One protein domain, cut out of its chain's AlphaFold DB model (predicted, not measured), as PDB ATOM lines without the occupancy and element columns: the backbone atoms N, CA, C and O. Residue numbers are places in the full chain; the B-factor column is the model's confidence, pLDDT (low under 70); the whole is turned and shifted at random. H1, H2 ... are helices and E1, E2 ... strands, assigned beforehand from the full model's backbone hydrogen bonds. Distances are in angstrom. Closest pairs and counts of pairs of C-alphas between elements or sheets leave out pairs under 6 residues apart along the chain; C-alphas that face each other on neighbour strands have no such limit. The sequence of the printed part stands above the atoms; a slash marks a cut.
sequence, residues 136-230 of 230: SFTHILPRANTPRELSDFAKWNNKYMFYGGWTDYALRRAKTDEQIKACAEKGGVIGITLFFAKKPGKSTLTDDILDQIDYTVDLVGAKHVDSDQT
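What this domain is: This is residues 136 to 230 of the 230 residues of an uncharacterized protein of Candidatus Bathyarchaeota archaeon (UniProt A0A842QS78). A small sheet of two parallel strands, E1 and E2, has the long helix H3 folded back over it, chiefly over E2, and the helix H2 at the end where both strands begin. H1 sits away from the other helices, and a long loop, residues 141 to 165, reaches out past it to Lys 159. The printed part has 95 residues, with three named helices and two named strands in the order E1 H1 H2 E2 H3. The class is mixed, helices and strands, with under half of the residues in named elements. It is compact, with a radius of gyration of the C-alphas of 13.2 A and spans of 39 by 27 by 22 A.

How they stand to each other: Start at E1, residues 136 to 140, and E2, residues 189 to 192: they are parallel neighbours at 10 degrees, with N 191 and O 137 2.7 A apart, within hydrogen-bond range. With H1, residues 166 to 173, and H2, residues 177 to 185, between them, they form a strand-helix-strand unit, two parallel neighbour strands joined through helices, with a right-handed crossover. Look next at H3, residues 205 to 220: the closest C-alphas of E2 and H3, Ile 192 and Ile 213, are 6.5 A apart. H3 touches H2 with residues 219 to 220 alone, Lys 181 and Val 220 having the closest C-alphas at 6.2 A, at a steep tilt of 62 degrees, the same way. H1 and H3 are apart. In H1, H2 and H3 every O i to N i+4 pair is within hydrogen-bond range.

Where its parts are: Find C-alpha 136 at (-35.692, 15.530, 15.479); E1 runs 10.0 A from there. H1 is 10.6 A long, H2 12.0 A and E2 9.9 A. H3 runs 22.8 A to C-alpha 220 at (-42.549, 4.235, 17.890).

The domain as a whole: The C-alphas of Lys 159 and Gly 187, the two farthest apart, are 39.0 A apart. The printed part has no cut; the links E1 to H1 and E2 to H3 are long. Confidence is under 70 at residues 157 to 164 and 227 to 230.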
ATOM      1  N   SER A 136     -35.227  16.157  16.712       98.56
ATOM      2  CA  SER A 136     -35.692  15.530  15.479       98.56
ATOM      3  C   SER A 136     -34.604  14.737  14.769       98.56
ATOM      4  O   SER A 136     -33.412  15.049  14.824       98.56
ATOM      5  N   PHE A 137     -35.053  13.722  14.042       98.56
ATOM      6  CA  PHE A 137     -34.338  13.203  12.891       98.56
ATOM      7  C   PHE A 137     -35.130  13.616  11.662       98.56
ATOM      8  O   PHE A 137     -36.073  12.929  11.298       98.56
ATOM      9  N   THR A 138     -34.802  14.746  11.041       97.38
ATOM     10  CA  THR A 138     -35.589  15.243   9.901       97.38
ATOM     11  C   THR A 138     -35.536  14.316   8.682       97.38
ATOM     12  O   THR A 138     -36.469  14.320   7.887       97.38
ATOM     13  N   HIS A 139     -34.472  13.519   8.511       96.88
ATOM     14  CA  HIS A 139     -34.327  12.642   7.346       96.88
ATOM     15  C   HIS A 139     -33.331  11.479   7.570       96.88
ATOM     16  O   HIS A 139     -32.135  11.565   7.276       96.88
ATOM     17  N   ILE A 140     -33.825  10.333   8.038       96.88
ATOM     18  CA  ILE A 140     -33.018   9.132   8.309       96.88
ATOM     19  C   ILE A 140     -33.632   7.871   7.697       96.88
ATOM     20  O   ILE A 140     -34.719   7.897   7.126       96.88
ATOM     21  N   LEU A 141     -32.915   6.754   7.813       95.62
ATOM     22  CA  LEU A 141     -33.498   5.416   7.737       95.62
ATOM     23  C   LEU A 141     -33.337   4.702   9.084       95.62
ATOM     24  O   LEU A 141     -32.320   4.926   9.751       95.62
ATOM     25  N   PRO A 142     -34.258   3.803   9.467       97.31
ATOM     26  CA  PRO A 142     -33.998   2.842  10.529       97.31
ATOM     27  C   PRO A 142     -32.872   1.894  10.102       97.31
ATOM     28  O   PRO A 142     -32.942   1.196   9.084       97.31
ATOM     29  N   ARG A 143     -31.790   1.861  10.882       97.00
ATOM     30  CA  ARG A 143     -30.559   1.126  10.549       97.00
ATOM     31  C   ARG A 143     -30.796  -0.373  10.428       97.00
ATOM     32  O   ARG A 143     -30.175  -1.019   9.589       97.00
ATOM     33  N   ALA A 144     -31.712  -0.919  11.224       96.81
ATOM     34  CA  ALA A 144     -32.087  -2.327  11.171       96.81
ATOM     35  C   ALA A 144     -32.727  -2.731   9.828       96.81
ATOM     36  O   ALA A 144     -32.488  -3.845   9.362       96.81
ATOM     37  N   ASN A 145     -33.460  -1.820   9.177       94.50
ATOM     38  CA  ASN A 145     -34.146  -2.051   7.898       94.50
ATOM     39  C   ASN A 145     -33.428  -1.389   6.698       94.50
ATOM     40  O   ASN A 145     -33.910  -1.425   5.565       94.50
ATOM     41  N   THR A 146     -32.251  -0.795   6.917       93.12
ATOM     42  CA  THR A 146     -31.459  -0.158   5.855       93.12
ATOM     43  C   THR A 146     -30.860  -1.214   4.911       93.12
ATOM     44  O   THR A 146     -30.301  -2.209   5.389       93.12
ATOM     45  N   PRO A 147     -30.915  -1.022   3.575       90.19
ATOM     46  CA  PRO A 147     -30.330  -1.966   2.625       90.19
ATOM     47  C   PRO A 147     -28.831  -2.181   2.859       90.19
ATOM     48  O   PRO A 147     -28.060  -1.229   2.966       90.19
ATOM     49  N   ARG A 148     -28.407  -3.450   2.886       89.31
ATOM     50  CA  ARG A 148     -26.996  -3.862   3.050       89.31
ATOM     51  C   ARG A 148     -26.284  -4.146   1.730       89.31
ATOM     52  O   ARG A 148     -25.114  -4.508   1.715       89.31
ATOM     53  N   GLU A 149     -26.990  -3.966   0.625       88.12
ATOM     54  CA  GLU A 149     -26.497  -4.183  -0.726       88.12
ATOM     55  C   GLU A 149     -27.000  -3.064  -1.637       88.12
ATOM     56  O   GLU A 149     -28.053  -2.468  -1.401       88.12
ATOM     57  N   LEU A 150     -26.235  -2.773  -2.688       82.19
ATOM     58  CA  LEU A 150     -26.573  -1.717  -3.634       82.19
ATOM     59  C   LEU A 150     -27.662  -2.163  -4.596       82.19
ATOM     60  O   LEU A 150     -27.501  -3.137  -5.331       82.19
ATOM     61  N   SER A 151     -28.731  -1.379  -4.666       83.81
ATOM     62  CA  SER A 151     -29.691  -1.476  -5.759       83.81
ATOM     63  C   SER A 151     -29.131  -0.883  -7.053       83.81
ATOM     64  O   SER A 151     -28.226  -0.043  -7.044       83.81
ATOM     65  N   ASP A 152     -29.719  -1.272  -8.186       80.69
ATOM     66  CA  ASP A 152     -29.385  -0.704  -9.500       80.69
ATOM     67  C   ASP A 152     -29.539   0.823  -9.534       80.69
ATOM     68  O   ASP A 152     -28.753   1.511 -10.186       80.69
ATOM     69  N   PHE A 153     -30.485   1.354  -8.756       76.19
ATOM     70  CA  PHE A 153     -30.726   2.786  -8.594       76.19
ATOM     71  C   PHE A 153     -29.516   3.546  -8.032       76.19
ATOM     72  O   PHE A 153     -29.308   4.704  -8.381       76.19
ATOM     73  N   ALA A 154     -28.701   2.909  -7.186       74.12
ATOM     74  CA  ALA A 154     -27.584   3.549  -6.492       74.12
ATOM     75  C   ALA A 154     -26.203   3.209  -7.086       74.12
ATOM     76  O   ALA A 154     -25.186   3.741  -6.632       74.12
ATOM     77  N   LYS A 155     -26.135   2.360  -8.126       74.69
ATOM     78  CA  LYS A 155     -24.861   1.926  -8.738       74.69
ATOM     79  C   LYS A 155     -24.004   3.086  -9.249       74.69
ATOM     80  O   LYS A 155     -22.781   3.021  -9.149       74.69
ATOM     81  N   TRP A 156     -24.626   4.155  -9.751       72.94
ATOM     82  CA  TRP A 156     -23.915   5.347 -10.233       72.94
ATOM     83  C   TRP A 156     -23.126   6.059  -9.125       72.94
ATOM     84  O   TRP A 156     -22.103   6.685  -9.403       72.94
ATOM     85  N   ASN A 157     -23.567   5.938  -7.871       67.25
ATOM     86  CA  ASN A 157     -23.033   6.710  -6.754       67.25
ATOM     87  C   ASN A 157     -21.895   5.996  -6.006       67.25
ATOM     88  O   ASN A 157     -21.064   6.628  -5.358       67.25
ATOM     89  N   ASN A 158     -21.786   4.671  -6.148       67.12
ATOM     90  CA  ASN A 158     -20.758   3.897  -5.448       67.12
ATOM     91  C   ASN A 158     -19.322   4.185  -5.938       67.12
ATOM     92  O   ASN A 158     -18.359   3.882  -5.243       67.12
ATOM     93  N   LYS A 159     -19.162   4.793  -7.122       58.62
ATOM     94  CA  LYS A 159     -17.850   5.115  -7.712       58.62
ATOM     95  C   LYS A 159     -17.161   6.326  -7.058       58.62
ATOM     96  O   LYS A 159     -15.963   6.505  -7.252       58.62
ATOM     97  N   TYR A 160     -17.891   7.145  -6.298       54.31
ATOM     98  CA  TYR A 160     -17.424   8.466  -5.851       54.31
ATOM     99  C   TYR A 160     -17.393   8.651  -4.328       54.31
ATOM    100  O   TYR A 160     -17.135   9.756  -3.853       54.31
ATOM    101  N   MET A 161     -17.646   7.598  -3.543       62.38
ATOM    102  CA  MET A 161     -17.737   7.726  -2.089       62.38
ATOM    103  C   MET A 161     -16.454   7.347  -1.354       62.38
ATOM    104  O   MET A 161     -16.065   6.185  -1.288       62.38
ATOM    105  N   PHE A 162     -15.878   8.343  -0.682       58.53
ATOM    106  CA  PHE A 162     -14.733   8.236   0.231       58.53
ATOM    107  C   PHE A 162     -15.042   7.485   1.551       58.53
ATOM    108  O   PHE A 162     -14.177   7.373   2.412       58.53
ATOM    109  N   TYR A 163     -16.258   6.947   1.706       58.31
ATOM    110  CA  TYR A 163     -16.797   6.349   2.937       58.31
ATOM    111  C   TYR A 163     -16.753   4.812   2.978       58.31
ATOM    112  O   TYR A 163     -17.497   4.214   3.735       58.31
ATOM    113  N   GLY A 164     -15.953   4.142   2.145       66.62
ATOM    114  CA  GLY A 164     -16.006   2.671   2.042       66.62
ATOM    115  C   GLY A 164     -17.196   2.142   1.224       66.62
ATOM    116  O   GLY A 164     -17.427   0.936   1.183       66.62
ATOM    117  N   GLY A 165     -17.910   3.034   0.529       79.62
ATOM    118  CA  GLY A 165     -19.017   2.724  -0.377       79.62
ATOM    119  C   GLY A 165     -20.353   3.324   0.065       79.62
ATOM    120  O   GLY A 165     -20.522   3.776   1.195       79.62
ATOM    121  N   TRP A 166     -21.318   3.328  -0.853       79.56
ATOM    122  CA  TRP A 166     -22.640   3.930  -0.641       79.56
ATOM    123  C   TRP A 166     -23.438   3.265   0.487       79.56
ATOM    124  O   TRP A 166     -24.071   3.945   1.291       79.56
ATOM    125  N   THR A 167     -23.356   1.940   0.587       85.06
ATOM    126  CA  THR A 167     -24.010   1.167   1.650       85.06
ATOM    127  C   THR A 167     -23.407   1.441   3.026       85.06
ATOM    128  O   THR A 167     -24.148   1.579   3.994       85.06
ATOM    129  N   ASP A 168     -22.081   1.550   3.127       87.44
ATOM    130  CA  ASP A 168     -21.423   1.818   4.410       87.44
ATOM    131  C   ASP A 168     -21.796   3.211   4.931       87.44
ATOM    132  O   ASP A 168     -22.194   3.369   6.084       87.44
ATOM    133  N   TYR A 169     -21.796   4.208   4.042       88.44
ATOM    134  CA  TYR A 169     -22.289   5.540   4.376       88.44
ATOM    135  C   TYR A 169     -23.762   5.534   4.810       88.44
ATOM    136  O   TYR A 169     -24.107   6.168   5.807       88.44
ATOM    137  N   ALA A 170     -24.626   4.802   4.096       89.75
ATOM    138  CA  ALA A 170     -26.037   4.677   4.450       89.75
ATOM    139  C   ALA A 170     -26.220   4.097   5.858       89.75
ATOM    140  O   ALA A 170     -26.990   4.642   6.642       89.75
ATOM    141  N   LEU A 171     -25.478   3.040   6.206       92.12
ATOM    142  CA  LEU A 171     -25.547   2.408   7.526       92.12
ATOM    143  C   LEU A 171     -25.048   3.324   8.645       92.12
ATOM    144  O   LEU A 171     -25.654   3.351   9.715       92.12
ATOM    145  N   ARG A 172     -23.985   4.096   8.390       92.44
ATOM    146  CA  ARG A 172     -23.490   5.111   9.329       92.44
ATOM    147  C   ARG A 172     -24.505   6.232   9.556       92.44
ATOM    148  O   ARG A 172     -24.661   6.689  10.679       92.44
ATOM    149  N   ARG A 173     -25.199   6.679   8.502       93.00
ATOM    150  CA  ARG A 173     -26.196   7.764   8.570       93.00
ATOM    151  C   ARG A 173     -27.554   7.313   9.118       93.00
ATOM    152  O   ARG A 173     -28.250   8.109   9.742       93.00
ATOM    153  N   ALA A 174     -27.938   6.062   8.881       96.50
ATOM    154  CA  ALA A 174     -29.138   5.460   9.451       96.50
ATOM    155  C   ALA A 174     -29.064   5.435  10.984       96.50
ATOM    156  O   ALA A 174     -27.968   5.433  11.539       96.50
ATOM    157  N   LYS A 175     -30.206   5.387  11.673       98.38
ATOM    158  CA  LYS A 175     -30.281   5.463  13.144       98.38
ATOM    159  C   LYS A 175     -30.669   4.131  13.761       98.38
ATOM    160  O   LYS A 175     -31.465   3.393  13.183       98.38
ATOM    161  N   THR A 176     -30.077   3.798  14.904       98.56
ATOM    162  CA  THR A 176     -30.461   2.600  15.657       98.56
ATOM    163  C   THR A 176     -31.896   2.715  16.154       98.56
ATOM    164  O   THR A 176     -32.421   3.812  16.350       98.56
ATOM    165  N   ASP A 177     -32.512   1.570  16.428       98.75
ATOM    166  CA  ASP A 177     -33.825   1.529  17.067       98.75
ATOM    167  C   ASP A 177     -33.811   2.224  18.438       98.75
ATOM    168  O   ASP A 177     -34.798   2.839  18.823       98.75
ATOM    169  N   GLU A 178     -32.688   2.157  19.158       98.75
ATOM    170  CA  GLU A 178     -32.480   2.864  20.426       98.75
ATOM    171  C   GLU A 178     -32.551   4.383  20.244       98.75
ATOM    172  O   GLU A 178     -33.320   5.042  20.936       98.75
ATOM    173  N   GLN A 179     -31.839   4.937  19.259       98.75
ATOM    174  CA  GLN A 179     -31.886   6.368  18.954       98.75
ATOM    175  C   GLN A 179     -33.289   6.812  18.528       98.75
ATOM    176  O   GLN A 179     -33.767   7.860  18.960       98.75
ATOM    177  N   ILE A 180     -33.955   6.021  17.680       98.81
ATOM    178  CA  ILE A 180     -35.312   6.314  17.202       98.81
ATOM    179  C   ILE A 180     -36.300   6.332  18.374       98.81
ATOM    180  O   ILE A 180     -37.085   7.275  18.491       98.81
ATOM    181  N   LYS A 181     -36.225   5.344  19.273       98.81
ATOM    182  CA  LYS A 181     -37.042   5.300  20.493       98.81
ATOM    183  C   LYS A 181     -36.742   6.466  21.422       98.81
ATOM    184  O   LYS A 181     -37.679   7.139  21.828       98.81
ATOM    185  N   ALA A 182     -35.471   6.763  21.687       98.81
ATOM    186  CA  ALA A 182     -35.079   7.865  22.562       98.81
ATOM    187  C   ALA A 182     -35.585   9.222  22.033       98.81
ATOM    188  O   ALA A 182     -36.116  10.032  22.791       98.81
ATOM    189  N   CYS A 183     -35.503   9.449  20.717       98.69
ATOM    190  CA  CYS A 183     -36.083  10.626  20.070       98.69
ATOM    191  C   CYS A 183     -37.610  10.684  20.260       98.69
ATOM    192  O   CYS A 183     -38.142  11.710  20.691       98.69
ATOM    193  N   ALA A 184     -38.323   9.581  20.010       98.50
ATOM    194  CA  ALA A 184     -39.775   9.511  20.171       98.50
ATOM    195  C   ALA A 184     -40.233   9.681  21.635       98.50
ATOM    196  O   ALA A 184     -41.193  10.403  21.903       98.50
ATOM    197  N   GLU A 185     -39.529   9.079  22.597       98.31
ATOM    198  CA  GLU A 185     -39.784   9.215  24.038       98.31
ATOM    199  C   GLU A 185     -39.607  10.662  24.519       98.31
ATOM    200  O   GLU A 185     -40.364  11.124  25.374       98.31
ATOM    201  N   LYS A 186     -38.685  11.418  23.904       97.12
ATOM    202  CA  LYS A 186     -38.523  12.869  24.101       97.12
ATOM    203  C   LYS A 186     -39.644  13.705  23.468       97.12
ATOM    204  O   LYS A 186     -39.657  14.921  23.613       97.12
ATOM    205  N   GLY A 187     -40.576  13.084  22.744       97.69
ATOM    206  CA  GLY A 187     -41.627  13.773  21.994       97.69
ATOM    207  C   GLY A 187     -41.220  14.188  20.576       97.69
ATOM    208  O   GLY A 187     -41.931  14.980  19.961       97.69
ATOM    209  N   GLY A 188     -40.082  13.700  20.076       97.31
ATOM    210  CA  GLY A 188     -39.500  14.076  18.789       97.31
ATOM    211  C   GLY A 188     -40.196  13.484  17.566       97.31
ATOM    212  O   GLY A 188     -41.139  12.697  17.680       97.31
ATOM    213  N   VAL A 189     -39.710  13.866  16.383       96.62
ATOM    214  CA  VAL A 189     -40.219  13.404  15.077       96.62
ATOM    215  C   VAL A 189     -39.095  12.769  14.260       96.62
ATOM    216  O   VAL A 189     -37.947  13.227  14.284       96.62
ATOM    217  N   ILE A 190     -39.443  11.710  13.532       98.31
ATOM    218  CA  ILE A 190     -38.573  10.920  12.671       98.31
ATOM    219  C   ILE A 190     -39.087  11.004  11.233       98.31
ATOM    220  O   ILE A 190     -40.089  10.386  10.883       98.31
ATOM    221  N   GLY A 191     -38.376  11.760  10.404       96.94
ATOM    222  CA  GLY A 191     -38.570  11.847   8.966       96.94
ATOM    223  C   GLY A 191     -37.821  10.737   8.233       96.94
ATOM    224  O   GLY A 191     -36.615  10.548   8.428       96.94
ATOM    225  N   ILE A 192     -38.520  10.001   7.370       95.94
ATOM    226  CA  ILE A 192     -37.931   8.913   6.578       95.94
ATOM    227  C   ILE A 192     -37.407   9.429   5.235       95.94
ATOM    228  O   ILE A 192     -38.142  10.009   4.438       95.94
ATOM    229  N   THR A 193     -36.123   9.186   4.952       91.88
ATOM    230  CA  THR A 193     -35.486   9.619   3.701       91.88
ATOM    231  C   THR A 193     -35.555   8.574   2.587       91.88
ATOM    232  O   THR A 193     -35.327   7.383   2.779       91.88
ATOM    233  N   LEU A 194     -35.757   9.058   1.363       87.94
ATOM    234  CA  LEU A 194     -35.792   8.264   0.129       87.94
ATOM    235  C   LEU A 194     -34.399   7.746  -0.278       87.94
ATOM    236  O   LEU A 194     -34.273   6.742  -0.978       87.94
ATOM    237  N   PHE A 195     -33.345   8.484   0.093       81.19
ATOM    238  CA  PHE A 195     -32.050   8.464  -0.604       81.19
ATOM    239  C   PHE A 195     -31.333   7.108  -0.543       81.19
ATOM    240  O   PHE A 195     -30.561   6.768  -1.439       81.19
ATOM    241  N   PHE A 196     -31.615   6.323   0.498       82.06
ATOM    242  CA  PHE A 196     -30.997   5.020   0.744       82.06
ATOM    243  C   PHE A 196     -32.008   3.873   0.796       82.06
ATOM    244  O   PHE A 196     -31.607   2.744   1.050       82.06
ATOM    245  N   ALA A 197     -33.301   4.140   0.587       85.06
ATOM    246  CA  ALA A 197     -34.348   3.157   0.856       85.06
ATOM    247  C   ALA A 197     -34.344   2.001  -0.156       85.06
ATOM    248  O   ALA A 197     -34.640   0.868   0.213       85.06
ATOM    249  N   LYS A 198     -33.967   2.264  -1.420       90.81
ATOM    250  CA  LYS A 198     -34.073   1.277  -2.505       90.81
ATOM    251  C   LYS A 198     -33.231   0.023  -2.240       90.81
ATOM    252  O   LYS A 198     -32.001   0.062  -2.359       90.81
ATOM    253  N   LYS A 199     -33.910  -1.107  -2.034       90.12
ATOM    254  CA  LYS A 199     -33.351  -2.458  -1.883       90.12
ATOM    255  C   LYS A 199     -33.026  -3.080  -3.257       90.12
ATOM    256  O   LYS A 199     -33.629  -2.698  -4.267       90.12
ATOM    257  N   PRO A 200     -32.073  -4.021  -3.366       87.94
ATOM    258  CA  PRO A 200     -31.930  -4.843  -4.568       87.94
ATOM    259  C   PRO A 200     -33.196  -5.666  -4.850       87.94
ATOM    260  O   PRO A 200     -33.972  -5.959  -3.945       87.94
ATOM    261  N   GLY A 201     -33.385  -6.087  -6.102       89.38
ATOM    262  CA  GLY A 201     -34.515  -6.929  -6.501       89.38
ATOM    263  C   GLY A 201     -35.628  -6.167  -7.221       89.38
ATOM    264  O   GLY A 201     -35.384  -5.144  -7.857       89.38
ATOM    265  N   LYS A 202     -36.846  -6.724  -7.183       90.38
ATOM    266  CA  LYS A 202     -37.979  -6.291  -8.022       90.38
ATOM    267  C   LYS A 202     -38.888  -5.237  -7.384       90.38
ATOM    268  O   LYS A 202     -39.750  -4.725  -8.092       90.38
ATOM    269  N   SER A 203     -38.728  -4.941  -6.092       92.75
ATOM    270  CA  SER A 203     -39.513  -3.899  -5.423       92.75
ATOM    271  C   SER A 203     -39.277  -2.542  -6.082       92.75
ATOM    272  O   SER A 203     -38.207  -2.281  -6.646       92.75
ATOM    273  N   THR A 204     -40.269  -1.665  -6.021       92.31
ATOM    274  CA  THR A 204     -40.120  -0.268  -6.427       92.31
ATOM    275  C   THR A 204     -39.500   0.558  -5.297       92.31
ATOM    276  O   THR A 204     -39.404   0.111  -4.157       92.31
ATOM    277  N   LEU A 205     -39.056   1.785  -5.600       90.19
ATOM    278  CA  LEU A 205     -38.618   2.718  -4.556       90.19
ATOM    279  C   LEU A 205     -39.768   3.060  -3.596       90.19
ATOM    280  O   LEU A 205     -39.525   3.229  -2.409       90.19
ATOM    281  N   THR A 206     -41.000   3.145  -4.102       92.44
ATOM    282  CA  THR A 206     -42.184   3.397  -3.276       92.44
ATOM    283  C   THR A 206     -42.409   2.268  -2.280       92.44
ATOM    284  O   THR A 206     -42.534   2.559  -1.097       92.44
ATOM    285  N   ASP A 207     -42.379   1.008  -2.732       94.44
ATOM    286  CA  ASP A 207     -42.517  -0.155  -1.841       94.44
ATOM    287  C   ASP A 207     -41.446  -0.118  -0.747       94.44
ATOM    288  O   ASP A 207     -41.743  -0.218   0.438       94.44
ATOM    289  N   ASP A 208     -40.194   0.121  -1.144       94.38
ATOM    290  CA  ASP A 208     -39.084   0.122  -0.201       94.38
ATOM    291  C   ASP A 208     -39.141   1.294   0.788       94.38
ATOM    292  O   ASP A 208     -38.621   1.146   1.883       94.38
ATOM    293  N   ILE A 209     -39.722   2.450   0.436       93.69
ATOM    294  CA  ILE A 209     -39.922   3.575   1.370       93.69
ATOM    295  C   ILE A 209     -41.067   3.272   2.337       93.69
ATOM    296  O   ILE A 209     -40.919   3.533   3.531       93.69
ATOM    297  N   LEU A 210     -42.177   2.715   1.842       95.19
ATOM    298  CA  LEU A 210     -43.300   2.303   2.687       95.19
ATOM    299  C   LEU A 210     -42.840   1.278   3.728       95.19
ATOM    300  O   LEU A 210     -43.116   1.470   4.904       95.19
ATOM    301  N   ASP A 211     -41.998   0.314   3.345       95.75
ATOM    302  CA  ASP A 211     -41.362  -0.620   4.283       95.75
ATOM    303  C   ASP A 211     -40.580   0.086   5.414       95.75
ATOM    304  O   ASP A 211     -40.525  -0.411   6.540       95.75
ATOM    305  N   GLN A 212     -39.901   1.207   5.132       96.12
ATOM    306  CA  GLN A 212     -39.145   1.958   6.152       96.12
ATOM    307  C   GLN A 212     -40.078   2.736   7.081       96.12
ATOM    308  O   GLN A 212     -39.811   2.818   8.284       96.12
ATOM    309  N   ILE A 213     -41.147   3.310   6.520       96.69
ATOM    310  CA  ILE A 213     -42.193   4.006   7.271       96.69
ATOM    311  C   ILE A 213     -42.889   3.012   8.196       96.69
ATOM    312  O   ILE A 213     -42.886   3.239   9.401       96.69
ATOM    313  N   ASP A 214     -43.381   1.891   7.667       97.50
ATOM    314  CA  ASP A 214     -44.073   0.849   8.430       97.50
ATOM    315  C   ASP A 214     -43.193   0.320   9.565       97.50
ATOM    316  O   ASP A 214     -43.617   0.318  10.719       97.50
ATOM    317  N   TYR A 215     -41.921   0.004   9.284       98.06
ATOM    318  CA  TYR A 215     -40.972  -0.419  10.320       98.06
ATOM    319  C   TYR A 215     -40.862   0.603  11.460       98.06
ATOM    320  O   TYR A 215     -40.818   0.246  12.637       98.06
ATOM    321  N   THR A 216     -40.795   1.890  11.120       98.00
ATOM    322  CA  THR A 216     -40.618   2.959  12.108       98.00
ATOM    323  C   THR A 216     -41.923   3.226  12.864       98.00
ATOM    324  O   THR A 216     -41.897   3.454  14.073       98.00
ATOM    325  N   VAL A 217     -43.076   3.140  12.194       98.19
ATOM    326  CA  VAL A 217     -44.406   3.238  12.812       98.19
ATOM    327  C   VAL A 217     -44.625   2.099  13.803       98.19
ATOM    328  O   VAL A 217     -45.075   2.362  14.916       98.19
ATOM    329  N   ASP A 218     -44.251   0.871  13.459       98.38
ATOM    330  CA  ASP A 218     -44.328  -0.270  14.375       98.38
ATOM    331  C   ASP A 218     -43.415  -0.087  15.596       98.38
ATOM    332  O   ASP A 218     -43.726  -0.552  16.695       98.38
ATOM    333  N   LEU A 219     -42.296   0.627  15.428       98.19
ATOM    334  CA  LEU A 219     -41.317   0.847  16.486       98.19
ATOM    335  C   LEU A 219     -41.734   1.920  17.502       98.19
ATOM    336  O   LEU A 219     -41.501   1.738  18.699       98.19
ATOM    337  N   VAL A 220     -42.288   3.050  17.041       98.19
ATOM    338  CA  VAL A 220     -42.549   4.235  17.890       98.19
ATOM    339  C   VAL A 220     -43.947   4.843  17.743       98.19
ATOM    340  O   VAL A 220     -44.317   5.744  18.497       98.19
ATOM    341  N   GLY A 221     -44.763   4.336  16.822       97.31
ATOM    342  CA  GLY A 221     -46.114   4.813  16.541       97.31
ATOM    343  C   GLY A 221     -46.162   5.998  15.573       97.31
ATOM    344  O   GLY A 221     -45.307   6.882  15.574       97.31
ATOM    345  N   ALA A 222     -47.237   6.061  14.782       96.19
ATOM    346  CA  ALA A 222     -47.417   7.040  13.702       96.19
ATOM    347  C   ALA A 222     -47.361   8.515  14.137       96.19
ATOM    348  O   ALA A 222     -47.043   9.375  13.329       96.19
ATOM    349  N   LYS A 223     -47.614   8.831  15.415       95.94
ATOM    350  CA  LYS A 223     -47.502  10.208  15.933       95.94
ATOM    351  C   LYS A 223     -46.078  10.782  15.880       95.94
ATOM    352  O   LYS A 223     -45.928  11.994  15.976       95.94
ATOM    353  N   HIS A 224     -45.061   9.925  15.781       96.31
ATOM    354  CA  HIS A 224     -43.650  10.314  15.755       96.31
ATOM    355  C   HIS A 224     -43.014  10.147  14.378       96.31
ATOM    356  O   HIS A 224     -41.847  10.490  14.215       96.31
ATOM    357  N   VAL A 225     -43.740   9.608  13.399       93.25
ATOM    358  CA  VAL A 225     -43.192   9.313  12.076       93.25
ATOM    359  C   VAL A 225     -43.771  10.293  11.079       93.25
ATOM    360  O   VAL A 225     -44.987  10.407  10.952       93.25
ATOM    361  N   ASP A 226     -42.880  10.975  10.374       82.75
ATOM    362  CA  ASP A 226     -43.226  11.799   9.231       82.75
ATOM    363  C   ASP A 226     -42.591  11.202   7.970       82.75
ATOM    364  O   ASP A 226     -41.500  10.621   7.980       82.75
ATOM    365  N   SER A 227     -43.288  11.337   6.856       59.84
ATOM    366  CA  SER A 227     -42.726  11.096   5.537       59.84
ATOM    367  C   SER A 227     -42.876  12.411   4.810       59.84
ATOM    368  O   SER A 227     -44.009  12.837   4.612       59.84
ATOM    369  N   ASP A 228     -41.751  13.038   4.471       49.09
ATOM    370  CA  ASP A 228     -41.593  14.406   3.954       49.09
ATOM    371  C   ASP A 228     -42.310  14.637   2.599       49.09
ATOM    372  O   ASP A 228     -41.693  14.899   1.566       49.09
ATOM    373  N   GLN A 229     -43.629  14.430   2.575       32.25
ATOM    374  CA  GLN A 229     -44.523  14.408   1.423       32.25
ATOM    375  C   GLN A 229     -45.975  14.698   1.850       32.25
ATOM    376  O   GLN A 229     -46.819  13.818   1.737       32.25
ATOM    377  N   THR A 230     -46.277  15.924   2.303       29.03
ATOM    378  CA  THR A 230     -47.493  16.697   1.925       29.03
ATOM    379  C   THR A 230     -47.483  18.108   2.496       29.03
ATOM    380  O   THR A 230     -47.360  18.241   3.731       29.03
TER     381      THR A 230